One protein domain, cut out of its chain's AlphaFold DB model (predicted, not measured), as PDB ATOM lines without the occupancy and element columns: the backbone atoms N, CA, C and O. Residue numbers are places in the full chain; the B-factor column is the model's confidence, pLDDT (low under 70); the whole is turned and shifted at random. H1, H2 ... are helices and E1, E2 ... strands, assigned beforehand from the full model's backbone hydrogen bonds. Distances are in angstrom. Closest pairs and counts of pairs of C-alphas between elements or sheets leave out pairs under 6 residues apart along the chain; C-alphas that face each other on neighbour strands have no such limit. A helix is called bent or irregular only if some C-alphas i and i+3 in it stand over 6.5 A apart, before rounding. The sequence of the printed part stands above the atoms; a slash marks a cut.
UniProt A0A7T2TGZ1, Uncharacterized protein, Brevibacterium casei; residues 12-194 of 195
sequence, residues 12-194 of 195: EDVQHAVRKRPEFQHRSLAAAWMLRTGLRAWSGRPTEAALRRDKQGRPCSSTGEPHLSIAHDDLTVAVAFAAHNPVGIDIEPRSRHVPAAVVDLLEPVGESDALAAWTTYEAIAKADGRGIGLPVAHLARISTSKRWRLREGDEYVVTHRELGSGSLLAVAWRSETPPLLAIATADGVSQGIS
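This is residues 12 to 194 of the 195 residues of an uncharacterized protein of Brevibacterium casei (UniProt A0A7T2TGZ1). Two antiparallel sheets meet partly face to face in the middle of the domain, E3 and E4 of the one near E5 and E9 of the other; the larger sheet curls round H4, and the smaller has the long helix H2 over one face. H1 folds back beside the beginning of H2 and the small hairpin E1 and E2 lies near H2, while H3 packs on H4 at the far end of the domain. The printed part has 183 residues with four named helices and eleven named strands, in the order H1 H2 E1 E2 E3 E4 E5 H3 H4 E6 E7 E8 E9 E10 E11, and its class is mixed, helices and strands. The sheets run E5 E9 E8 E7 E6, E3 E4 E10 E11 and E1 E2, each antiparallel throughout. The whole is compact, with a radius of gyration of the C-alphas of 16.0 A, and spans 45 by 33 by 30 A.

Find C-alpha 12 at (145.346, 238.378, 228.946), where H1 begins and runs to residue 18. H2, residues 22 to 43, is 32.4 A long and irregular: C-alphas 23 and 26 are 7.1 A apart. Next come the short strands E1, residues 51 to 53, and E2, residues 59 to 61, then E3, residues 67 to 72, 17.5 A, E4, residues 76 to 82, 20.1 A, and E5, residues 87 to 93, 20.8 A. H3, residues 100 to 109, is irregular too, with C-alphas 105 and 108 7.5 A apart. Find C-alpha 114 at (115.443, 256.989, 219.681); from there H4 runs 20.8 A to residue 128. E6, residues 139 to 141, and E7, residues 147 to 150, are short; E8, residues 155 to 162, is 23.4 A and E9, residues 167 to 173, 19.9 A. E10, residues 180 to 185, is 16.8 A, and E11, residues 188 to 193, is 17.2 A and ends at C-alpha 193, (139.699, 264.934, 218.502).

Begin with the largest sheet, strongly twisted and curled like part of a barrel, where E6 E7 E8 E9 form a meander, each strand the antiparallel neighbour of the one before. Look at N 140 and O 149, 3.0 A, for E6 and E7; N 148 and O 156, 2.9 A, for E7 and E8; N 159 and O 171, 3.0 A, for E8 and E9; N 90 and O 170, 3.0 A, for E5 and E9. H4 on one face makes two layers with this sheet; its closest C-alphas to E5 are those of Ala 127 and Gly 88, 3.8 A. H3 only grazes the sheet with residues 106 to 109, and touches H4 at a steep tilt of 59 degrees, the same way, closest at the C-alphas of Val 103 and Ala 114, 5.8 A. The two larger sheets form a sandwich, two sheets face to face, with their best planes 24 degrees apart; the closest C-alphas of E3 and E5 are those of Ala 71 and Asp 90, 5.1 A. In the second sheet, find N 69 and O 80, 3.1 A, for E3 and E4; N 79 and O 182, 2.9 A, for E4 and E10; N 183 and O 190, 2.9 A, for E10 and E11. H2 makes two layers with it, at a height over the sheet of 8.6 A, over E3, E4 and E10; the closest C-alphas of H2 and E4 are those of Ala 31 and Val 77, 6.2 A. H1 and H2 form a helical hairpin and touch with residues 24 to 32 of H2 alone, at a shallow tilt of 18 degrees, opposite ways, closest at the C-alphas of Ala 17 and Gln 25, 4.8 A. In the hairpin E1 and E2, N 52 and O 60 are 2.8 A apart; the closest C-alphas of H2 and E1 are those of Arg 36 and Leu 51, 6.5 A. H1 and H3 are apart. Every O i to N i+4 pair is within hydrogen-bond range in H1 and H4, against 16 of 18 in H2 and 4 of 6 in H3.

The two C-alphas farthest apart are those of Thr 47 and Ala 100, 47.9 A. The printed part has no cut, and no link is long. Mean pLDDT of the printed part is 88.9; look for low confidence, under 70, at residues 46 to 49 and 186 to 194, and E11 has a mean of 57.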
ATOM      1  N   GLU A  12     146.573 238.000 228.230       85.56
ATOM      2  CA  GLU A  12     145.346 238.378 228.946       85.56
ATOM      3  C   GLU A  12     144.197 238.793 228.011       85.56
ATOM      4  O   GLU A  12     143.034 238.494 228.290       85.56
ATOM      5  N   ASP A  13     144.504 239.460 226.897       87.75
ATOM      6  CA  ASP A  13     143.501 239.895 225.923       87.75
ATOM      7  C   ASP A  13     142.973 238.698 225.130       87.75
ATOM      8  O   ASP A  13     141.770 238.606 224.886       87.75
ATOM      9  N   VAL A  14     143.855 237.748 224.797       86.94
ATOM     10  CA  VAL A  14     143.482 236.468 224.181       86.94
ATOM     11  C   VAL A  14     142.578 235.681 225.125       86.94
ATOM     12  O   VAL A  14     141.489 235.271 224.727       86.94
ATOM     13  N   GLN A  15     142.964 235.543 226.396       88.12
ATOM     14  CA  GLN A  15     142.164 234.856 227.414       88.12
ATOM     15  C   GLN A  15     140.806 235.530 227.653       88.12
ATOM     16  O   GLN A  15     139.809 234.856 227.915       88.12
ATOM     17  N   HIS A  16     140.735 236.859 227.555       86.75
ATOM     18  CA  HIS A  16     139.465 237.573 227.610       86.75
ATOM     19  C   HIS A  16     138.609 237.311 226.363       86.75
ATOM     20  O   HIS A  16     137.411 237.052 226.492       86.75
ATOM     21  N   ALA A  17     139.213 237.350 225.173       88.19
ATOM     22  CA  ALA A  17     138.519 237.157 223.907       88.19
ATOM     23  C   ALA A  17     137.931 235.744 223.786       88.19
ATOM     24  O   ALA A  17     136.763 235.617 223.437       88.19
ATOM     25  N   VAL A  18     138.663 234.686 224.154       91.31
ATOM     26  CA  VAL A  18     138.177 233.293 224.030       91.31
ATOM     27  C   VAL A  18     136.945 232.979 224.890       91.31
ATOM     28  O   VAL A  18     136.231 232.025 224.604       91.31
ATOM     29  N   ARG A  19     136.654 233.790 225.917       89.88
ATOM     30  CA  ARG A  19     135.425 233.680 226.732       89.88
ATOM     31  C   ARG A  19     134.192 234.265 226.037       89.88
ATOM     32  O   ARG A  19     133.078 234.103 226.529       89.88
ATOM     33  N   LYS A  20     134.379 235.000 224.939       87.25
ATOM     34  CA  LYS A  20     133.305 235.562 224.114       87.25
ATOM     35  C   LYS A  20     132.913 234.567 223.023       87.25
ATOM     36  O   LYS A  20     133.708 233.717 222.619       87.25
ATOM     37  N   ARG A  21     131.694 234.730 222.496       87.69
ATOM     38  CA  ARG A  21     131.258 234.012 221.290       87.69
ATOM     39  C   ARG A  21     132.241 234.282 220.132       87.69
ATOM     40  O   ARG A  21     132.728 235.415 220.048       87.69
ATOM     41  N   PRO A  22     132.546 233.288 219.273       85.56
ATOM     42  CA  PRO A  22     133.553 233.401 218.210       85.56
ATOM     43  C   PRO A  22     133.459 234.680 217.365       85.56
ATOM     44  O   PRO A  22     134.456 235.366 217.150       85.56
ATOM     45  N   GLU A  23     132.249 235.067 216.977       82.56
ATOM     46  CA  GLU A  23     131.935 236.251 216.173       82.56
ATOM     47  C   GLU A  23     132.252 237.597 216.850       82.56
ATOM     48  O   GLU A  23     132.264 238.631 216.185       82.56
ATOM     49  N   PHE A  24     132.543 237.617 218.155       86.00
ATOM     50  CA  PHE A  24     132.919 238.826 218.900       86.00
ATOM     51  C   PHE A  24     134.404 238.876 219.280       86.00
ATOM     52  O   PHE A  24     134.889 239.916 219.735       86.00
ATOM     53  N   GLN A  25     135.156 237.790 219.077       88.56
ATOM     54  CA  GLN A  25     136.544 237.688 219.541       88.56
ATOM     55  C   GLN A  25     137.462 238.694 218.842       88.56
ATOM     56  O   GLN A  25     138.230 239.393 219.500       88.56
ATOM     57  N   HIS A  26     137.331 238.834 217.520       86.00
ATOM     58  CA  HIS A  26     138.105 239.788 216.718       86.00
ATOM     59  C   HIS A  26     137.968 241.243 217.187       86.00
ATOM     60  O   HIS A  26     138.976 241.922 217.365       86.00
ATOM     61  N   ARG A  27     136.748 241.697 217.497       87.38
ATOM     62  CA  ARG A  27     136.461 243.036 218.032       87.38
ATOM     63  C   ARG A  27     137.073 243.213 219.406       87.38
ATOM     64  O   ARG A  27     137.687 244.239 219.659       87.38
ATOM     65  N   SER A  28     136.968 242.196 220.263       88.00
ATOM     66  CA  SER A  28     137.594 242.210 221.587       88.00
ATOM     67  C   SER A  28     139.124 242.307 221.519       88.00
ATOM     68  O   SER A  28     139.730 242.931 222.389       88.00
ATOM     69  N   LEU A  29     139.753 241.698 220.514       89.69
ATOM     70  CA  LEU A  29     141.201 241.782 220.306       89.69
ATOM     71  C   LEU A  29     141.610 243.130 219.697       89.69
ATOM     72  O   LEU A  29     142.558 243.747 220.180       89.69
ATOM     73  N   ALA A  30     140.876 243.622 218.695       89.62
ATOM     74  CA  ALA A  30     141.102 244.938 218.093       89.62
ATOM     75  C   ALA A  30     140.969 246.060 219.136       89.62
ATOM     76  O   ALA A  30     141.852 246.904 219.269       89.62
ATOM     77  N   ALA A  31     139.919 245.990 219.952       91.62
ATOM     78  CA  ALA A  31     139.694 246.795 221.144       91.62
ATOM     79  C   ALA A  31     140.916 246.874 222.064       91.62
ATOM     80  O   ALA A  31     141.405 247.959 222.384       91.62
ATOM     81  N   ALA A  32     141.411 245.715 222.496       90.81
ATOM     82  CA  ALA A  32     142.537 245.650 223.412       90.81
ATOM     83  C   ALA A  32     143.819 246.201 222.777       90.81
ATOM     84  O   ALA A  32     144.551 246.958 223.417       90.81
ATOM     85  N   TRP A  33     144.053 245.901 221.497       90.00
ATOM     86  CA  TRP A  33     145.172 246.457 220.747       90.00
ATOM     87  C   TRP A  33     145.116 247.991 220.675       90.00
ATOM     88  O   TRP A  33     146.122 248.645 220.965       90.00
ATOM     89  N   MET A  34     143.950 248.574 220.374       91.81
ATOM     90  CA  MET A  34     143.758 250.031 220.332       91.81
ATOM     91  C   MET A  34     143.995 250.671 221.702       91.81
ATOM     92  O   MET A  34     144.724 251.658 221.796       91.81
ATOM     93  N   LEU A  35     143.448 250.085 222.773       92.69
ATOM     94  CA  LEU A  35     143.656 250.571 224.139       92.69
ATOM     95  C   LEU A  35     145.135 250.546 224.531       92.69
ATOM     96  O   LEU A  35     145.660 251.548 225.008       92.69
ATOM     97  N   ARG A  36     145.834 249.428 224.304       91.12
ATOM     98  CA  ARG A  36     147.260 249.304 224.646       91.12
ATOM     99  C   ARG A  36     148.134 250.243 223.820       91.12
ATOM    100  O   ARG A  36     149.060 250.836 224.366       91.12
ATOM    101  N   THR A  37     147.832 250.400 222.534       89.69
ATOM    102  CA  THR A  37     148.537 251.337 221.649       89.69
ATOM    103  C   THR A  37     148.343 252.775 222.117       89.69
ATOM    104  O   THR A  37     149.323 253.499 222.282       89.69
ATOM    105  N   GLY A  38     147.102 253.166 222.410       90.19
ATOM    106  CA  GLY A  38     146.795 254.500 222.914       90.19
ATOM    107  C   GLY A  38     147.409 254.776 224.285       90.19
ATOM    108  O   GLY A  38     147.966 255.847 224.482       90.19
ATOM    109  N   LEU A  39     147.423 253.802 225.201       90.75
ATOM    110  CA  LEU A  39     148.082 253.943 226.507       90.75
ATOM    111  C   LEU A  39     149.599 254.144 226.389       90.75
ATOM    112  O   LEU A  39     150.148 254.986 227.092       90.75
ATOM    113  N   ARG A  40     150.274 253.417 225.488       88.94
ATOM    114  CA  ARG A  40     151.713 253.610 225.217       88.94
ATOM    115  C   ARG A  40     152.001 254.987 224.628       88.94
ATOM    116  O   ARG A  40     152.991 255.615 224.991       88.94
ATOM    117  N   ALA A  41     151.145 255.439 223.711       87.56
ATOM    118  CA  ALA A  41     151.252 256.772 223.133       87.56
ATOM    119  C   ALA A  41     151.029 257.854 224.200       87.56
ATOM    120  O   ALA A  41     151.791 258.814 224.264       87.56
ATOM    121  N   TRP A  42     150.040 257.662 225.075       88.00
ATOM    122  CA  TRP A  42     149.709 258.589 226.155       88.00
ATOM    123  C   TRP A  42     150.822 258.706 227.199       88.00
ATOM    124  O   TRP A  42     151.165 259.805 227.621       88.00
ATOM    125  N   SER A  43     151.400 257.581 227.624       84.44
ATOM    126  CA  SER A  43     152.451 257.562 228.648       84.44
ATOM    127  C   SER A  43     153.806 258.061 228.138       84.44
ATOM    128  O   SER A  43     154.717 258.282 228.937       84.44
ATOM    129  N   GLY A  44     153.981 258.171 226.815       81.94
ATOM    130  CA  GLY A  44     155.286 258.381 226.188       81.94
ATOM    131  C   GLY A  44     156.262 257.218 226.412       81.94
ATOM    132  O   GLY A  44     157.452 257.351 226.130       81.94
ATOM    133  N   ARG A  45     155.785 256.076 226.935       74.62
ATOM    134  CA  ARG A  45     156.595 254.909 227.301       74.62
ATOM    135  C   ARG A  45     156.162 253.696 226.472       74.62
ATOM    136  O   ARG A  45     155.130 253.088 226.759       74.62
ATOM    137  N   PRO A  46     156.961 253.273 225.474       62.09
ATOM    138  CA  PRO A  46     156.572 252.227 224.521       62.09
ATOM    139  C   PRO A  46     156.293 250.850 225.141       62.09
ATOM    140  O   PRO A  46     155.608 250.025 224.535       62.09
ATOM    141  N   THR A  47     156.846 250.576 226.322       62.59
ATOM    142  CA  THR A  47     156.776 249.275 227.000       62.59
ATOM    143  C   THR A  47     155.684 249.204 228.067       62.59
ATOM    144  O   THR A  47     155.211 248.113 228.374       62.59
ATOM    145  N   GLU A  48     155.214 250.341 228.586       64.44
ATOM    146  CA  GLU A  48     154.165 250.389 229.607       64.44
ATOM    147  C   GLU A  48     152.787 250.506 228.941       64.44
ATOM    148  O   GLU A  48     152.256 251.590 228.725       64.44
ATOM    149  N   ALA A  49     152.183 249.360 228.608       66.00
ATOM    150  CA  ALA A  49     150.747 249.273 228.324       66.00
ATOM    151  C   ALA A  49     150.026 248.772 229.572       66.00
ATOM    152  O   ALA A  49     149.611 247.612 229.637       66.00
ATOM    153  N   ALA A  50     149.918 249.636 230.576       82.06
ATOM    154  CA  ALA A  50     149.402 249.272 231.885       82.06
ATOM    155  C   ALA A  50     147.861 249.245 231.905       82.06
ATOM    156  O   ALA A  50     147.199 249.937 232.671       82.06
ATOM    157  N   LEU A  51     147.287 248.448 231.003       89.25
ATOM    158  CA  LEU A  51     145.858 248.202 230.903       89.25
ATOM    159  C   LEU A  51     145.443 247.186 231.969       89.25
ATOM    160  O   LEU A  51     146.024 246.108 232.066       89.25
ATOM    161  N   ARG A  52     144.416 247.521 232.741       89.31
ATOM    162  CA  ARG A  52     143.758 246.635 233.705       89.31
ATOM    163  C   ARG A  52     142.262 246.586 233.427       89.31
ATOM    164  O   ARG A  52     141.757 247.285 232.547       89.31
ATOM    165  N   ARG A  53     141.555 245.750 234.181       88.12
ATOM    166  CA  ARG A  53     140.094 245.761 234.250       88.12
ATOM    167  C   ARG A  53     139.646 245.963 235.689       88.12
ATOM    168  O   ARG A  53     140.269 245.420 236.599       88.12
ATOM    169  N   ASP A  54     138.594 246.745 235.883       86.62
ATOM    170  CA  ASP A  54     137.967 246.909 237.193       86.62
ATOM    171  C   ASP A  54     137.090 245.697 237.572       86.62
ATOM    172  O   ASP A  54     137.051 244.676 236.875       86.62
ATOM    173  N   LYS A  55     136.374 245.803 238.699       85.25
ATOM    174  CA  LYS A  55     135.494 244.738 239.211       85.25
ATOM    175  C   LYS A  55     134.321 244.430 238.271       85.25
ATOM    176  O   LYS A  55     133.756 243.345 238.349       85.25
ATOM    177  N   GLN A  56     133.971 245.366 237.393       81.12
ATOM    178  CA  GLN A  56     132.909 245.262 236.399       81.12
ATOM    179  C   GLN A  56     133.451 244.818 235.029       81.12
ATOM    180  O   GLN A  56     132.694 244.674 234.070       81.12
ATOM    181  N   GLY A  57     134.760 244.560 234.921       83.06
ATOM    182  CA  GLY A  57     135.415 244.129 233.690       83.06
ATOM    183  C   GLY A  57     135.722 245.267 232.712       83.06
ATOM    184  O   GLY A  57     136.182 244.989 231.594       83.06
ATOM    185  N   ARG A  58     135.502 246.528 233.106       87.31
ATOM    186  CA  ARG A  58     135.764 247.703 232.271       87.31
ATOM    187  C   ARG A  58     137.269 247.959 232.183       87.31
ATOM    188  O   ARG A  58     137.946 247.900 233.207       87.31
ATOM    189  N   PRO A  59     137.809 248.254 230.988       90.44
ATOM    190  CA  PRO A  59     139.211 248.622 230.844       90.44
ATOM    191  C   PRO A  59     139.536 249.928 231.580       90.44
ATOM    192  O   PRO A  59     138.817 250.917 231.446       90.44
ATOM    193  N   CYS A  60     140.650 249.945 232.308       91.81
ATOM    194  CA  CYS A  60     141.171 251.122 232.998       91.81
ATOM    195  C   CYS A  60     142.705 251.170 232.940       91.81
ATOM    196  O   CYS A  60     143.366 250.140 232.786       91.81
ATOM    197  N   SER A  61     143.276 252.370 233.053       91.31
ATOM    198  CA  SER A  61     144.721 252.531 233.231       91.31
ATOM    199  C   SER A  61     145.128 252.130 234.649       91.31
ATOM    200  O   SER A  61     144.438 252.456 235.616       91.31
ATOM    201  N   SER A  62     146.265 251.455 234.811       87.00
ATOM    202  CA  SER A  62     146.766 251.055 236.128       87.00
ATOM    203  C   SER A  62     147.182 252.231 237.005       87.00
ATOM    204  O   SER A  62     147.283 252.065 238.216       87.00
ATOM    205  N   THR A  63     147.490 253.375 236.398       86.38
ATOM    206  CA  THR A  63     147.863 254.613 237.094       86.38
ATOM    207  C   THR A  63     146.640 255.459 237.456       86.38
ATOM    208  O   THR A  63     146.794 256.474 238.121       86.38
ATOM    209  N   GLY A  64     145.438 255.060 237.023       86.50
ATOM    210  CA  GLY A  64     144.207 255.846 237.138       86.50
ATOM    211  C   GLY A  64     143.940 256.758 235.937       86.50
ATOM    212  O   GLY A  64     142.779 257.023 235.640       86.50
ATOM    213  N   GLU A  65     144.977 257.138 235.185       88.44
ATOM    214  CA  GLU A  65     144.876 258.006 234.003       88.44
ATOM    215  C   GLU A  65     145.618 257.421 232.783       88.44
ATOM    216  O   GLU A  65     146.631 256.733 232.946       88.44
ATOM    217  N   PRO A  66     145.164 257.691 231.546       92.19
ATOM    218  CA  PRO A  66     143.926 258.396 231.215       92.19
ATOM    219  C   PRO A  66     142.687 257.558 231.555       92.19
ATOM    220  O   PRO A  66     142.745 256.328 231.648       92.19
ATOM    221  N   HIS A  67     141.546 258.229 231.691       93.75
ATOM    222  CA  HIS A  67     140.245 257.575 231.690       93.75
ATOM    223  C   HIS A  67     139.972 256.971 230.315       93.75
ATOM    224  O   HIS A  67     140.220 257.602 229.286       93.75
ATOM    225  N   LEU A  68     139.436 255.751 230.313       95.25
ATOM    226  CA  LEU A  68     139.215 254.960 229.109       95.25
ATOM    227  C   LEU A  68     137.730 254.652 228.927       95.25
ATOM    228  O   LEU A  68     137.001 254.350 229.882       95.25
ATOM    229  N   SER A  69     137.292 254.647 227.675       96.25
ATOM    230  CA  SER A  69     136.027 254.031 227.290       96.25
ATOM    231  C   SER A  69     136.152 253.325 225.956       96.25
ATOM    232  O   SER A  69     137.016 253.657 225.147       96.25
ATOM    233  N   ILE A  70     135.303 252.326 225.756       96.12
ATOM    234  CA  ILE A  70     135.301 251.496 224.565       96.12
ATOM    235  C   ILE A  70     133.874 251.174 224.139       96.12
ATOM    236  O   ILE A  70     133.023 250.869 224.976       96.12
ATOM    237  N   ALA A  71     133.642 251.198 222.832       95.88
ATOM    238  CA  ALA A  71     132.427 250.710 222.205       95.88
ATOM    239  C   ALA A  71     132.768 250.046 220.874       95.88
ATOM    240  O   ALA A  71     133.783 250.357 220.246       95.88
ATOM    241  N   HIS A  72     131.931 249.109 220.452       94.12
ATOM    242  CA  HIS A  72     132.066 248.469 219.157       94.12
ATOM    243  C   HIS A  72     130.705 248.000 218.655       94.12
ATOM    244  O   HIS A  72     129.861 247.586 219.449       94.12
ATOM    245  N   ASP A  73     130.552 247.958 217.343       92.12
ATOM    246  CA  ASP A  73     129.441 247.299 216.664       92.12
ATOM    247  C   ASP A  73     129.978 246.190 215.750       92.12
ATOM    248  O   ASP A  73     131.000 245.570 216.060       92.12
ATOM    249  N   ASP A  74     129.284 245.889 214.649       86.31
ATOM    250  CA  ASP A  74     129.721 244.851 213.734       86.31
ATOM    251  C   ASP A  74     130.994 245.155 212.945       86.31
ATOM    252  O   ASP A  74     131.796 244.242 212.714       86.31
ATOM    253  N   LEU A  75     131.185 246.421 212.580       86.81
ATOM    254  CA  LEU A  75     132.197 246.879 211.629       86.81
ATOM    255  C   LEU A  75     133.165 247.899 212.232       86.81
ATOM    256  O   LEU A  75     134.117 248.299 211.564       86.81
ATOM    257  N   THR A  76     132.931 248.321 213.472       91.50
ATOM    258  CA  THR A  76     133.601 249.449 214.106       91.50
ATOM    259  C   THR A  76     134.032 249.097 215.522       91.50
ATOM    260  O   THR A  76     133.267 248.531 216.298       91.50
ATOM    261  N   VAL A  77     135.238 249.514 215.892       93.94
ATOM    262  CA  VAL A  77     135.708 249.609 217.274       93.94
ATOM    263  C   VAL A  77     136.159 251.044 217.511       93.94
ATOM    264  O   VAL A  77     136.984 251.562 216.763       93.94
ATOM    265  N   ALA A  78     135.663 251.689 218.561       95.50
ATOM    266  CA  ALA A  78     136.180 252.974 219.010       95.50
ATOM    267  C   ALA A  78     136.661 252.892 220.450       95.50
ATOM    268  O   ALA A  78     136.104 252.165 221.273       95.50
ATOM    269  N   VAL A  79     137.687 253.679 220.749       96.38
ATOM    270  CA  VAL A  79     138.193 253.892 222.101       96.38
ATOM    271  C   VAL A  79     138.373 255.386 222.337       96.38
ATOM    272  O   VAL A  79     138.812 256.116 221.445       96.38
ATOM    273  N   ALA A  80     138.047 255.832 223.544       96.19
ATOM    274  CA  ALA A  80     138.233 257.209 223.972       96.19
ATOM    275  C   ALA A  80     139.204 257.285 225.150       96.19
ATOM    276  O   ALA A  80     139.173 256.430 226.041       96.19
ATOM    277  N   PHE A  81     140.026 258.332 225.148       94.88
ATOM    278  CA  PHE A  81     140.998 258.658 226.186       94.88
ATOM    279  C   PHE A  81     140.733 260.075 226.694       94.88
ATOM    280  O   PHE A  81     140.667 261.016 225.904       94.88
ATOM    281  N   ALA A  82     140.613 260.241 228.008       93.81
ATOM    282  CA  ALA A  82     140.459 261.547 228.639       93.81
ATOM    283  C   ALA A  82     141.459 261.711 229.782       93.81
ATOM    284  O   ALA A  82     141.655 260.789 230.571       93.81
ATOM    285  N   ALA A  83     142.086 262.885 229.869       90.06
ATOM    286  CA  ALA A  83     143.153 263.133 230.835       90.06
ATOM    287  C   ALA A  83     142.648 263.087 232.280       90.06
ATOM    288  O   ALA A  83     143.149 262.297 233.064       90.06
ATOM    289  N   HIS A  84     141.635 263.895 232.601       84.25
ATOM    290  CA  HIS A  84     141.295 264.211 233.996       84.25
ATOM    291  C   HIS A  84     139.897 263.780 234.426       84.25
ATOM    292  O   HIS A  84     139.597 263.759 235.614       84.25
ATOM    293  N   ASN A  85     139.011 263.512 233.468       90.19
ATOM    294  CA  ASN A  85     137.612 263.239 233.754       90.19
ATOM    295  C   ASN A  85     137.164 261.943 233.087       90.19
ATOM    296  O   ASN A  85     137.618 261.642 231.978       90.19
ATOM    297  N   PRO A  86     136.237 261.202 233.715       92.88
ATOM    298  CA  PRO A  86     135.643 260.035 233.098       92.88
ATOM    299  C   PRO A  86     135.025 260.349 231.732       92.88
ATOM    300  O   PRO A  86     134.318 261.342 231.547       92.88
ATOM    301  N   VAL A  87     135.283 259.448 230.788       95.88
ATOM    302  CA  VAL A  87     134.714 259.453 229.441       95.88
ATOM    303  C   VAL A  87     133.895 258.186 229.234       95.88
ATOM    304  O   VAL A  87     134.196 257.128 229.797       95.88
ATOM    305  N   GLY A  88     132.850 258.289 228.427       96.94
ATOM    306  CA  GLY A  88     131.994 257.194 228.012       96.94
ATOM    307  C   GLY A  88     131.690 257.298 226.528       96.94
ATOM    308  O   GLY A  88     131.488 258.396 226.020       96.94
ATOM    309  N   ILE A  89     131.694 256.170 225.824       98.00
ATOM    310  CA  ILE A  89     131.314 256.123 224.412       98.00
ATOM    311  C   ILE A  89     130.357 254.978 224.141       98.00
ATOM    312  O   ILE A  89     130.437 253.925 224.779       98.00
ATOM    313  N   ASP A  90     129.492 255.168 223.158       97.94
ATOM    314  CA  ASP A  90     128.609 254.124 222.661       97.94
ATOM    315  C   ASP A  90     128.481 254.179 221.140       97.94
ATOM    316  O   ASP A  90     128.513 255.264 220.564       97.94
ATOM    317  N   ILE A  91     128.404 253.013 220.496       96.94
ATOM    318  CA  ILE A  91     128.286 252.889 219.041       96.94
ATOM    319  C   ILE A  91     127.150 251.938 218.739       96.94
ATOM    320  O   ILE A  91     127.172 250.804 219.213       96.94
ATOM    321  N   GLU A  92     126.243 252.370 217.870       96.62
ATOM    322  CA  GLU A  92     125.186 251.517 217.345       96.62
ATOM    323  C   GLU A  92     124.995 251.724 215.832       96.62
ATOM    324  O   GLU A  92     125.035 252.865 215.355       96.62
ATOM    325  N   PRO A  93     124.751 250.656 215.046       95.38
ATOM    326  CA  PRO A  93     124.399 250.786 213.634       95.38
ATOM    327  C   PRO A  93     123.120 251.607 213.459       95.38
ATOM    328  O   PRO A  93     122.150 251.403 214.190       95.38
ATOM    329  N   ARG A  94     123.047 252.464 212.432       94.56
ATOM    330  CA  ARG A  94     121.827 253.245 212.140       94.56
ATOM    331  C   ARG A  94     120.603 252.381 211.831       94.56
ATOM    332  O   ARG A  94     119.475 252.827 212.013       94.56
ATOM    333  N   SER A  95     120.817 251.145 211.391       93.62
ATOM    334  CA  SER A  95     119.763 250.154 211.153       93.62
ATOM    335  C   SER A  95     119.230 249.498 212.431       93.62
ATOM    336  O   SER A  95     118.272 248.725 212.360       93.62
ATOM    337  N   ARG A  96     119.836 249.756 213.598       94.62
ATOM    338  CA  ARG A  96     119.418 249.138 214.853       94.62
ATOM    339  C   ARG A  96     118.048 249.644 215.275       94.62
ATOM    340  O   ARG A  96     117.807 250.838 215.414       94.62
ATOM    341  N   HIS A  97     117.163 248.694 215.547       94.81
ATOM    342  CA  HIS A  97     115.860 248.977 216.119       94.81
ATOM    343  C   HIS A  97     115.963 249.144 217.641       94.81
ATOM    344  O   HIS A  97     116.420 248.233 218.334       94.81
ATOM    345  N   VAL A  98     115.491 250.284 218.151       94.19
ATOM    346  CA  VAL A  98     115.265 250.505 219.585       94.19
ATOM    347  C   VAL A  98     113.821 250.097 219.909       94.19
ATOM    348  O   VAL A  98     112.898 250.691 219.345       94.19
ATOM    349  N   PRO A  99     113.589 249.093 220.778       95.19
ATOM    350  CA  PRO A  99     112.238 248.646 221.114       95.19
ATOM    351  C   PRO A  99     111.389 249.772 221.715       95.19
ATOM    352  O   PRO A  99     111.894 250.535 222.533       95.19
ATOM    353  N   ALA A 100     110.091 249.827 221.399       93.69
ATOM    354  CA  ALA A 100     109.190 250.891 221.871       93.69
ATOM    355  C   ALA A 100     109.217 251.092 223.401       93.69
ATOM    356  O   ALA A 100     109.329 252.215 223.871       93.69
ATOM    357  N   ALA A 101     109.242 250.004 224.178       93.50
ATOM    358  CA  ALA A 101     109.346 250.085 225.639       93.50
ATOM    359  C   ALA A 101     110.645 250.763 226.129       93.50
ATOM    360  O   ALA A 101     110.668 251.358 227.203       93.50
ATOM    361  N   VAL A 102     111.732 250.669 225.354       93.69
ATOM    362  CA  VAL A 102     112.991 251.377 225.627       93.69
ATOM    363  C   VAL A 102     112.882 252.838 225.194       93.69
ATOM    364  O   VAL A 102     113.378 253.704 225.902       93.69
ATOM    365  N   VAL A 103     112.199 253.129 224.082       94.25
ATOM    366  CA  VAL A 103     111.937 254.510 223.642       94.25
ATOM    367  C   VAL A 103     111.192 255.293 224.720       94.25
ATOM    368  O   VAL A 103     111.640 256.375 225.091       94.25
ATOM    369  N   ASP A 104     110.126 254.719 225.280       93.81
ATOM    370  CA  ASP A 104     109.346 255.359 226.347       93.81
ATOM    371  C   ASP A 104     110.200 255.616 227.598       93.81
ATOM    372  O   ASP A 104     110.100 256.665 228.232       93.81
ATOM    373  N   LEU A 105     111.091 254.677 227.940       94.38
ATOM    374  CA  LEU A 105     112.017 254.827 229.064       94.38
ATOM    375  C   LEU A 105     113.040 255.952 228.836       94.38
ATOM    376  O   LEU A 105     113.468 256.582 229.803       94.38
ATOM    377  N   LEU A 106     113.442 256.185 227.584       95.50
ATOM    378  CA  LEU A 106     114.449 257.170 227.179       95.50
ATOM    379  C   LEU A 106     113.897 258.586 226.987       95.50
ATOM    380  O   LEU A 106     114.692 259.497 226.758       95.50
ATOM    381  N   GLU A 107     112.586 258.800 227.113       93.06
ATOM    382  CA  GLU A 107     111.958 260.124 226.983       93.06
ATOM    383  C   GLU A 107     112.689 261.234 227.778       93.06
ATOM    384  O   GLU A 107     113.004 262.266 227.173       93.06
ATOM    385  N   PRO A 108     113.132 261.016 229.040       91.69
ATOM    386  CA  PRO A 108     113.843 262.041 229.815       91.69
ATOM    387  C   PRO A 108     115.198 262.472 229.231       91.69
ATOM    388  O   PRO A 108     115.710 263.545 229.562       91.69
ATOM    389  N   VAL A 109     115.801 261.654 228.359       93.88
ATOM    390  CA  VAL A 109     117.069 261.981 227.687       93.88
ATOM    391  C   VAL A 109     116.882 263.157 226.723       93.88
ATOM    392  O   VAL A 109     117.825 263.923 226.512       93.88
ATOM    393  N   GLY A 110     115.672 263.355 226.186       90.88
ATOM    394  CA  GLY A 110     115.317 264.541 225.406       90.88
ATOM    395  C   GLY A 110     116.042 264.655 224.062       90.88
ATOM    396  O   GLY A 110     116.351 265.767 223.623       90.88
ATOM    397  N   GLU A 111     116.358 263.525 223.426       92.12
ATOM    398  CA  GLU A 111     116.848 263.485 222.044       92.12
ATOM    399  C   GLU A 111     115.708 263.259 221.047       92.12
ATOM    400  O   GLU A 111     114.698 262.637 221.368       92.12
ATOM    401  N   SER A 112     115.864 263.772 219.824       86.38
ATOM    402  CA  SER A 112     114.820 263.694 218.788       86.38
ATOM    403  C   SER A 112     114.723 262.329 218.103       86.38
ATOM    404  O   SER A 112     113.735 262.045 217.434       86.38
ATOM    405  N   ASP A 113     115.771 261.516 218.217       92.44
ATOM    406  CA  ASP A 113     115.895 260.191 217.616       92.44
ATOM    407  C   ASP A 113     116.107 259.158 218.727       92.44
ATOM    408  O   ASP A 113     116.937 259.359 219.615       92.44
ATOM    409  N   ALA A 114     115.373 258.044 218.673       95.62
ATOM    410  CA  ALA A 114     115.443 256.989 219.681       95.62
ATOM    411  C   ALA A 114     116.841 256.363 219.770       95.62
ATOM    412  O   ALA A 114     117.302 256.043 220.867       95.62
ATOM    413  N   LEU A 115     117.526 256.205 218.630       96.75
ATOM    414  CA  LEU A 115     118.888 255.679 218.622       96.75
ATOM    415  C   LEU A 115     119.858 256.679 219.256       96.75
ATOM    416  O   LEU A 115     120.647 256.283 220.104       96.75
ATOM    417  N   ALA A 116     119.748 257.970 218.920       96.62
ATOM    418  CA  ALA A 116     120.526 259.026 219.570       96.62
ATOM    419  C   ALA A 116     120.272 259.102 221.086       96.62
ATOM    420  O   ALA A 116     121.221 259.248 221.858       96.62
ATOM    421  N   ALA A 117     119.018 258.955 221.530       96.44
ATOM    422  CA  ALA A 117     118.670 258.904 222.949       96.44
ATOM    423  C   ALA A 117     119.344 257.715 223.649       96.44
ATOM    424  O   ALA A 117     119.938 257.872 224.717       96.44
ATOM    425  N   TRP A 118     119.302 256.539 223.019       97.44
ATOM    426  CA  TRP A 118     119.937 255.325 223.522       97.44
ATOM    427  C   TRP A 118     121.460 255.475 223.615       97.44
ATOM    428  O   TRP A 118     122.025 255.293 224.694       97.44
ATOM    429  N   THR A 119     122.121 255.893 222.532       97.44
ATOM    430  CA  THR A 119     123.582 256.058 222.516       97.44
ATOM    431  C   THR A 119     124.039 257.162 223.470       97.44
ATOM    432  O   THR A 119     125.085 257.036 224.104       97.44
ATOM    433  N   THR A 120     123.246 258.227 223.635       97.25
ATOM    434  CA  THR A 120     123.493 259.283 224.635       97.25
ATOM    435  C   THR A 120     123.437 258.722 226.047       97.25
ATOM    436  O   THR A 120     124.365 258.941 226.831       97.25
ATOM    437  N   TYR A 121     122.373 257.984 226.373       97.69
ATOM    438  CA  TYR A 121     122.220 257.347 227.676       97.69
ATOM    439  C   TYR A 121     123.390 256.408 227.978       97.69
ATOM    440  O   TYR A 121     124.037 256.574 229.008       97.69
ATOM    441  N   GLU A 122     123.709 255.476 227.076       97.81
ATOM    442  CA  GLU A 122     124.799 254.510 227.256       97.81
ATOM    443  C   GLU A 122     126.165 255.199 227.377       97.81
ATOM    444  O   GLU A 122     126.972 254.850 228.245       97.81
ATOM    445  N   ALA A 123     126.434 256.228 226.566       97.81
ATOM    446  CA  ALA A 123     127.666 256.999 226.675       97.81
ATOM    447  C   ALA A 123     127.768 257.695 228.043       97.81
ATOM    448  O   ALA A 123     128.801 257.580 228.704       97.81
ATOM    449  N   ILE A 124     126.708 258.356 228.521       97.19
ATOM    450  CA  ILE A 124     126.710 258.992 229.848       97.19
ATOM    451  C   ILE A 124     126.830 257.945 230.957       97.19
ATOM    452  O   ILE A 124     127.651 258.104 231.856       97.19
ATOM    453  N   ALA A 125     126.081 256.850 230.880       96.19
ATOM    454  CA  ALA A 125     126.110 255.749 231.836       96.19
ATOM    455  C   ALA A 125     127.505 255.116 231.964       96.19
ATOM    456  O   ALA A 125     127.963 254.791 233.065       96.19
ATOM    457  N   LYS A 126     128.225 254.987 230.844       95.88
ATOM    458  CA  LYS A 126     129.630 254.564 230.829       95.88
ATOM    459  C   LYS A 126     130.550 255.643 231.387       95.88
ATOM    460  O   LYS A 126     131.484 255.302 232.103       95.88
ATOM    461  N   ALA A 127     130.334 256.921 231.097       95.38
ATOM    462  CA  ALA A 127     131.148 257.991 231.673       95.38
ATOM    463  C   ALA A 127     130.968 258.068 233.202       95.38
ATOM    464  O   ALA A 127     131.937 258.190 233.936       95.38
ATOM    465  N   ASP A 128     129.737 257.921 233.679       94.31
ATOM    466  CA  ASP A 128     129.354 257.857 235.090       94.31
ATOM    467  C   ASP A 128     129.900 256.618 235.823       94.31
ATOM    468  O   ASP A 128     130.310 256.705 236.977       94.31
ATOM    469  N   GLY A 129     129.957 255.471 235.144       92.31
ATOM    470  CA  GLY A 129     130.493 254.227 235.698       92.31
ATOM    471  C   GLY A 129     129.443 253.284 236.291       92.31
ATOM    472  O   GLY A 129     129.780 252.137 236.584       92.31
ATOM    473  N   ARG A 130     128.172 253.698 236.400       92.00
ATOM    474  CA  ARG A 130     127.059 252.801 236.770       92.00
ATOM    475  C   ARG A 130     126.585 251.897 235.623       92.00
ATOM    476  O   ARG A 130     125.923 250.892 235.889       92.00
ATOM    477  N   GLY A 131     126.921 252.211 234.365       89.69
ATOM    478  CA  GLY A 131     126.424 251.474 233.194       89.69
ATOM    479  C   GLY A 131     124.892 251.433 233.171       89.69
ATOM    480  O   GLY A 131     124.250 252.375 233.631       89.69
ATOM    481  N   ILE A 132     124.295 250.316 232.746       87.12
ATOM    482  CA  ILE A 132     122.828 250.123 232.742       87.12
ATOM    483  C   ILE A 132     122.154 250.304 234.119       87.12
ATOM    484  O   ILE A 132     120.933 250.382 234.210       87.12
ATOM    485  N   GLY A 133     122.930 250.344 235.208       91.75
ATOM    486  CA  GLY A 133     122.434 250.660 236.546       91.75
ATOM    487  C   GLY A 133     122.140 252.147 236.766       91.75
ATOM    488  O   GLY A 133     121.586 252.493 237.808       91.75
ATOM    489  N   LEU A 134     122.508 253.032 235.831       93.69
ATOM    490  CA  LEU A 134     122.156 254.447 235.885       93.69
ATOM    491  C   LEU A 134     120.651 254.614 235.610       93.69
ATOM    492  O   LEU A 134     120.210 254.298 234.503       93.69
ATOM    493  N   PRO A 135     119.842 255.139 236.550       94.69
ATOM    494  CA  PRO A 135     118.418 255.331 236.299       94.69
ATOM    495  C   PRO A 135     118.200 256.394 235.219       94.69
ATOM    496  O   PRO A 135     118.597 257.544 235.397       94.69
ATOM    497  N   VAL A 136     117.528 256.042 234.120       95.19
ATOM    498  CA  VAL A 136     117.300 256.966 232.990       95.19
ATOM    499  C   VAL A 136     116.579 258.242 233.438       95.19
ATOM    500  O   VAL A 136     116.970 259.342 233.063       95.19
ATOM    501  N   ALA A 137     115.614 258.115 234.354       94.00
ATOM    502  CA  ALA A 137     114.878 259.239 234.939       94.00
ATOM    503  C   ALA A 137     115.748 260.230 235.744       94.00
ATOM    504  O   ALA A 137     115.247 261.265 236.198       94.00
ATOM    505  N   HIS A 138     117.024 259.910 235.992       94.06
ATOM    506  CA  HIS A 138     117.974 260.819 236.633       94.06
ATOM    507  C   HIS A 138     118.667 261.754 235.645       94.06
ATOM    508  O   HIS A 138     119.314 262.696 236.100       94.06
ATOM    509  N   LEU A 139     118.543 261.517 234.340       94.25
ATOM    510  CA  LEU A 139     119.096 262.376 233.304       94.25
ATOM    511  C   LEU A 139     118.065 263.402 232.854       94.25
ATOM    512  O   LEU A 139     116.896 263.083 232.658       94.25
ATOM    513  N   ALA A 140     118.530 264.631 232.666       91.62
ATOM    514  CA  ALA A 140     117.772 265.684 232.017       91.62
ATOM    515  C   ALA A 140     118.683 266.457 231.066       91.62
ATOM    516  O   ALA A 140     119.797 266.853 231.432       91.62
ATOM    517  N   ARG A 141     118.206 266.701 229.846       92.56
ATOM    518  CA  ARG A 141     118.893 267.578 228.897       92.56
ATOM    519  C   ARG A 141     118.843 269.026 229.385       92.56
ATOM    520  O   ARG A 141     117.789 269.537 229.762       92.56
ATOM    521  N   ILE A 142     119.983 269.712 229.363       90.62
ATOM    522  CA  ILE A 142     120.062 271.133 229.702       90.62
ATOM    523  C   ILE A 142     119.689 271.944 228.454       90.62
ATOM    524  O   ILE A 142     120.542 272.234 227.611       90.62
ATOM    525  N   SER A 143     118.423 272.359 228.351       82.56
ATOM    526  CA  SER A 143     117.925 273.200 227.245       82.56
ATOM    527  C   SER A 143     118.183 272.563 225.859       82.56
ATOM    528  O   SER A 143     118.240 271.344 225.732       82.56
ATOM    529  N   THR A 144     118.370 273.366 224.809       75.69
ATOM    530  CA  THR A 144     118.756 272.928 223.452       75.69
ATOM    531  C   THR A 144     120.258 272.650 223.304       75.69
ATOM    532  O   THR A 144     120.763 272.502 222.190       75.69
ATOM    533  N   SER A 145     121.006 272.596 224.409       82.19
ATOM    534  CA  SER A 145     122.450 272.384 224.367       82.19
ATOM    535  C   SER A 145     122.814 270.914 224.110       82.19
ATOM    536  O   SER A 145     121.964 270.018 224.082       82.19
ATOM    537  N   LYS A 146     124.116 270.673 223.940       89.31
ATOM    538  CA  LYS A 146     124.745 269.345 223.941       89.31
ATOM    539  C   LYS A 146     125.122 268.887 225.359       89.31
ATOM    540  O   LYS A 146     126.140 268.221 225.533       89.31
ATOM    541  N   ARG A 147     124.380 269.316 226.388       93.44
ATOM    542  CA  ARG A 147     124.678 268.995 227.787       93.44
ATOM    543  C   ARG A 147     123.529 268.284 228.483       93.44
ATOM    544  O   ARG A 147     122.366 268.633 228.293       93.44
ATOM    545  N   TRP A 148     123.890 267.348 229.350       95.19
ATOM    546  CA  TRP A 148     122.983 266.587 230.200       95.19
ATOM    547  C   TRP A 148     123.414 266.714 231.647       95.19
ATOM    548  O   TRP A 148     124.607 266.715 231.940       95.19
ATOM    549  N   ARG A 149     122.436 266.799 232.544       94.25
ATOM    550  CA  ARG A 149     122.656 266.855 233.984       94.25
ATOM    551  C   ARG A 149     122.055 265.629 234.651       94.25
ATOM    552  O   ARG A 149     120.916 265.261 234.362       94.25
ATOM    553  N   LEU A 150     122.809 265.035 235.566       93.19
ATOM    554  CA  LEU A 150     122.299 264.062 236.521       93.19
ATOM    555  C   LEU A 150     121.617 264.771 237.693       93.19
ATOM    556  O   LEU A 150     122.068 265.825 238.130       93.19
ATOM    557  N   ARG A 151     120.583 264.160 238.283       87.25
ATOM    558  CA  ARG A 151     119.945 264.670 239.519       87.25
ATOM    559  C   ARG A 151     120.941 264.957 240.652       87.25
ATOM    560  O   ARG A 151     120.708 265.861 241.442       87.25
ATOM    561  N   GLU A 152     122.037 264.204 240.707       80.94
ATOM    562  CA  GLU A 152     123.122 264.341 241.692       80.94
ATOM    563  C   GLU A 152     124.063 265.535 241.409       80.94
ATOM    564  O   GLU A 152     124.931 265.832 242.223       80.94
ATOM    565  N   GLY A 153     123.869 266.257 240.296       85.12
ATOM    566  CA  GLY A 153     124.535 267.526 239.974       85.12
ATOM    567  C   GLY A 153     125.593 267.447 238.872       85.12
ATOM    568  O   GLY A 153     125.936 268.474 238.294       85.12
ATOM    569  N   ASP A 154     126.070 266.248 238.539       92.19
ATOM    570  CA  ASP A 154     127.086 266.056 237.503       92.19
ATOM    571  C   ASP A 154     126.570 266.409 236.102       92.19
ATOM    572  O   ASP A 154     125.452 266.049 235.724       92.19
ATOM    573  N   GLU A 155     127.414 267.075 235.311       94.12
ATOM    574  CA  GLU A 155     127.111 267.473 233.936       94.12
ATOM    575  C   GLU A 155     128.024 266.791 232.922       94.12
ATOM    576  O   GLU A 155     129.235 266.669 233.120       94.12
ATOM    577  N   TYR A 156     127.429 266.415 231.795       95.25
ATOM    578  CA  TYR A 156     128.109 265.790 230.674       95.25
ATOM    579  C   TYR A 156     127.877 266.587 229.410       95.25
ATOM    580  O   TYR A 156     126.742 266.950 229.105       95.25
ATOM    581  N   VAL A 157     128.942 266.796 228.646       95.00
ATOM    582  CA  VAL A 157     128.829 267.139 227.231       95.00
ATOM    583  C   VAL A 157     128.686 265.833 226.462       95.00
ATOM    584  O   VAL A 157     129.453 264.904 226.719       95.00
ATOM    585  N   VAL A 158     127.728 265.756 225.535       95.62
ATOM    586  CA  VAL A 158     127.616 264.629 224.599       95.62
ATOM    587  C   VAL A 158     127.667 265.122 223.165       95.62
ATOM    588  O   VAL A 158     126.992 266.079 222.782       95.62
ATOM    589  N   THR A 159     128.476 264.455 222.354       95.06
ATOM    590  CA  THR A 159     128.547 264.705 220.915       95.06
ATOM    591  C   THR A 159     128.252 263.436 220.146       95.06
ATOM    592  O   THR A 159     128.613 262.341 220.573       95.06
ATOM    593  N   HIS A 160     127.589 263.612 219.008       95.25
ATOM    594  CA  HIS A 160     127.257 262.544 218.083       95.25
ATOM    595  C   HIS A 160     128.109 262.664 216.827       95.25
ATOM    596  O   HIS A 160     128.347 263.772 216.332       95.25
ATOM    597  N   ARG A 161     128.535 261.523 216.289       93.88
ATOM    598  CA  ARG A 161     129.256 261.438 215.022       93.88
ATOM    599  C   ARG A 161     128.735 260.266 214.204       93.88
ATOM    600  O   ARG A 161     128.767 259.129 214.662       93.88
ATOM    601  N   GLU A 162     128.324 260.557 212.977       93.62
ATOM    602  CA  GLU A 162     128.102 259.525 211.965       93.62
ATOM    603  C   GLU A 162     129.448 258.991 211.491       93.62
ATOM    604  O   GLU A 162     130.358 259.755 211.142       93.62
ATOM    605  N   LEU A 163     129.577 257.674 211.482       91.69
ATOM    606  CA  LEU A 163     130.753 256.990 210.978       91.69
ATOM    607  C   LEU A 163     130.505 256.523 209.545       91.69
ATOM    608  O   LEU A 163     129.381 256.197 209.169       91.69
ATOM    609  N   GLY A 164     131.572 256.439 208.744       86.69
ATOM    610  CA  GLY A 164     131.483 255.951 207.360       86.69
ATOM    611  C   GLY A 164     130.934 254.522 207.241       86.69
ATOM    612  O   GLY A 164     130.411 254.161 206.195       86.69
ATOM    613  N   SER A 165     130.987 253.744 208.327       86.94
ATOM    614  CA  SER A 165     130.384 252.413 208.457       86.94
ATOM    615  C   SER A 165     128.850 252.413 208.547       86.94
ATOM    616  O   SER A 165     128.251 251.340 208.544       86.94
ATOM    617  N   GLY A 166     128.201 253.581 208.619       91.88
ATOM    618  CA  GLY A 166     126.749 253.691 208.799       91.88
ATOM    619  C   GLY A 166     126.298 253.569 210.257       91.88
ATOM    620  O   GLY A 166     125.157 253.189 210.524       91.88
ATOM    621  N   SER A 167     127.188 253.882 211.197       94.69
ATOM    622  CA  SER A 167     126.938 253.779 212.636       94.69
ATOM    623  C   SER A 167     126.951 255.140 213.310       94.69
ATOM    624  O   SER A 167     127.725 256.023 212.935       94.69
ATOM    625  N   LEU A 168     126.130 255.276 214.348       96.38
ATOM    626  CA  LEU A 168     126.111 256.436 215.221       96.38
ATOM    627  C   LEU A 168     127.037 256.194 216.411       96.38
ATOM    628  O   LEU A 168     126.831 255.257 217.177       96.38
ATOM    629  N   LEU A 169     128.028 257.064 216.580       97.31
ATOM    630  CA  LEU A 169     128.855 257.140 217.780       97.31
ATOM    631  C   LEU A 169     128.373 258.291 218.665       97.31
ATOM    632  O   LEU A 169     128.291 259.426 218.196       97.31
ATOM    633  N   ALA A 170     128.156 258.019 219.949       97.75
ATOM    634  CA  ALA A 170     128.027 259.029 220.993       97.75
ATOM    635  C   ALA A 170     129.278 259.049 221.881       97.75
ATOM    636  O   ALA A 170     129.805 258.001 222.263       97.75
ATOM    637  N   VAL A 171     129.746 260.249 222.228       97.81
ATOM    638  CA  VAL A 171     130.874 260.475 223.140       97.81
ATOM    639  C   VAL A 171     130.430 261.414 224.247       97.81
ATOM    640  O   VAL A 171     130.051 262.546 223.960       97.81
ATOM    641  N   ALA A 172     130.500 260.949 225.494       97.19
ATOM    642  CA  ALA A 172     130.127 261.679 226.696       97.19
ATOM    643  C   ALA A 172     131.337 261.896 227.610       97.19
ATOM    644  O   ALA A 172     132.082 260.957 227.900       97.19
ATOM    645  N   TRP A 173     131.529 263.115 228.107       95.69
ATOM    646  CA  TRP A 173     132.587 263.426 229.072       95.69
ATOM    647  C   TRP A 173     132.176 264.560 230.007       95.69
ATOM    648  O   TRP A 173     131.289 265.358 229.697       95.69
ATOM    649  N   ARG A 174     132.848 264.632 231.159       90.25
ATOM    650  CA  ARG A 174     132.790 265.786 232.065       90.25
ATOM    651  C   ARG A 174     133.969 266.712 231.727       90.25
ATOM    652  O   ARG A 174     135.057 266.199 231.469       90.25
ATOM    653  N   SER A 175     133.782 268.035 231.754       74.88
ATOM    654  CA  SER A 175     134.764 269.118 231.461       74.88
ATOM    655  C   SER A 175     134.702 269.798 230.088       74.88
ATOM    656  O   SER A 175     133.990 269.380 229.178       74.88
ATOM    657  N   GLU A 176     135.461 270.894 229.976       72.81
ATOM    658  CA  GLU A 176     135.625 271.690 228.757       72.81
ATOM    659  C   GLU A 176     136.563 271.036 227.734       72.81
ATOM    660  O   GLU A 176     136.410 271.277 226.540       72.81
ATOM    661  N   THR A 177     137.504 270.192 228.173       84.81
ATOM    662  CA  THR A 177     138.479 269.572 227.268       84.81
ATOM    663  C   THR A 177     137.906 268.286 226.672       84.81
ATOM    664  O   THR A 177     137.625 267.347 227.424       84.81
ATOM    665  N   PRO A 178     137.752 268.197 225.338       87.25
ATOM    666  CA  PRO A 178     137.223 267.002 224.697       87.25
ATOM    667  C   PRO A 178     138.204 265.822 224.797       87.25
ATOM    668  O   PRO A 178     139.425 266.017 224.819       87.25
ATOM    669  N   PRO A 179     137.697 264.579 224.829       92.44
ATOM    670  CA  PRO A 179     138.535 263.390 224.810       92.44
ATOM    671  C   PRO A 179     139.222 263.194 223.451       92.44
ATOM    672  O   PRO A 179     138.725 263.609 222.399       92.44
ATOM    673  N   LEU A 180     140.347 262.474 223.470       93.00
ATOM    674  CA  LEU A 180     140.963 261.922 222.265       93.00
ATOM    675  C   LEU A 180     140.234 260.644 221.856       93.00
ATOM    676  O   LEU A 180     139.961 259.783 222.694       93.00
ATOM    677  N   LEU A 181     139.964 260.500 220.561       92.62
ATOM    678  CA  LEU A 181     139.199 259.390 220.012       92.62
ATOM    679  C   LEU A 181     140.010 258.653 218.937       92.62
ATOM    680  O   LEU A 181     140.512 259.250 217.981       92.62
ATOM    681  N   ALA A 182     140.096 257.332 219.066       90.75
ATOM    682  CA  ALA A 182     140.623 256.455 218.028       90.75
ATOM    683  C   ALA A 182     139.521 255.501 217.566       90.75
ATOM    684  O   ALA A 182     138.860 254.871 218.391       90.75
ATOM    685  N   ILE A 183     139.333 255.390 216.251       89.25
ATOM    686  CA  ILE A 183     138.276 254.588 215.632       89.25
ATOM    687  C   ILE A 183     138.910 253.671 214.589       89.25
ATOM    688  O   ILE A 183     139.580 254.138 213.675       89.25
ATOM    689  N   ALA A 184     138.680 252.371 214.699       85.56
ATOM    690  CA  ALA A 184     138.992 251.398 213.667       85.56
ATOM    691  C   ALA A 184     137.685 250.911 213.040       85.56
ATOM    692  O   ALA A 184     136.795 250.449 213.750       85.56
ATOM    693  N   THR A 185     137.575 251.012 211.723       80.69
ATOM    694  CA  THR A 185     136.504 250.404 210.932       80.69
ATOM    695  C   THR A 185     137.068 249.253 210.100       80.69
ATOM    696  O   THR A 185     138.286 249.130 209.934       80.69
ATOM    697  N   ALA A 186     136.193 248.414 209.546       69.56
ATOM    698  CA  ALA A 186     136.576 247.380 208.582       69.56
ATOM    699  C   ALA A 186     137.381 247.938 207.384       69.56
ATOM    700  O   ALA A 186     138.216 247.227 206.829       69.56
ATOM    701  N   ASP A 187     137.187 249.218 207.047       60.03
ATOM    702  CA  ASP A 187     137.855 249.909 205.937       60.03
ATOM    703  C   ASP A 187     139.172 250.617 206.332       60.03
ATOM    704  O   ASP A 187     139.875 251.133 205.463       60.03
ATOM    705  N   GLY A 188     139.540 250.660 207.621       59.19
ATOM    706  CA  GLY A 188     140.797 251.260 208.092       59.19
ATOM    707  C   GLY A 188     140.735 251.904 209.484       59.19
ATOM    708  O   GLY A 188     139.704 251.924 210.145       59.19
ATOM    709  N   VAL A 189     141.861 252.452 209.960       58.59
ATOM    710  CA  VAL A 189     141.946 253.155 211.259       58.59
ATOM    711  C   VAL A 189     141.974 254.667 211.041       58.59
ATOM    712  O   VAL A 189     142.788 255.167 210.270       58.59
ATOM    713  N   SER A 190     141.128 255.404 211.761       64.06
ATOM    714  CA  SER A 190     141.110 256.869 211.821       64.06
ATOM    715  C   SER A 190     141.330 257.367 213.259       64.06
ATOM    716  O   SER A 190     140.869 256.763 214.227       64.06
ATOM    717  N   GLN A 191     142.058 258.475 213.414       56.50
ATOM    718  CA  GLN A 191     142.269 259.155 214.700       56.50
ATOM    719  C   GLN A 191     141.760 260.596 214.603       56.50
ATOM    720  O   GLN A 191     141.871 261.218 213.547       56.50
ATOM    721  N   GLY A 192     141.199 261.130 215.688       55.47
ATOM    722  CA  GLY A 192     140.742 262.517 215.737       55.47
ATOM    723  C   GLY A 192     140.409 262.997 217.148       55.47
ATOM    724  O   GLY A 192     140.287 262.209 218.084       55.47
ATOM    725  N   ILE A 193     140.255 264.309 217.296       50.09
ATOM    726  CA  ILE A 193     139.699 264.934 218.502       50.09
ATOM    727  C   ILE A 193     138.178 264.981 218.320       50.09
ATOM    728  O   ILE A 193     137.711 265.254 217.210       50.09
ATOM    729  N   SER A 194     137.406 264.674 219.366       47.66
ATOM    730  CA  SER A 194     135.954 264.884 219.307       47.66
ATOM    731  C   SER A 194     135.674 266.387 219.140       47.66
ATOM    732  O   SER A 194     136.243 267.160 219.914       47.66
TER     733      SER A 194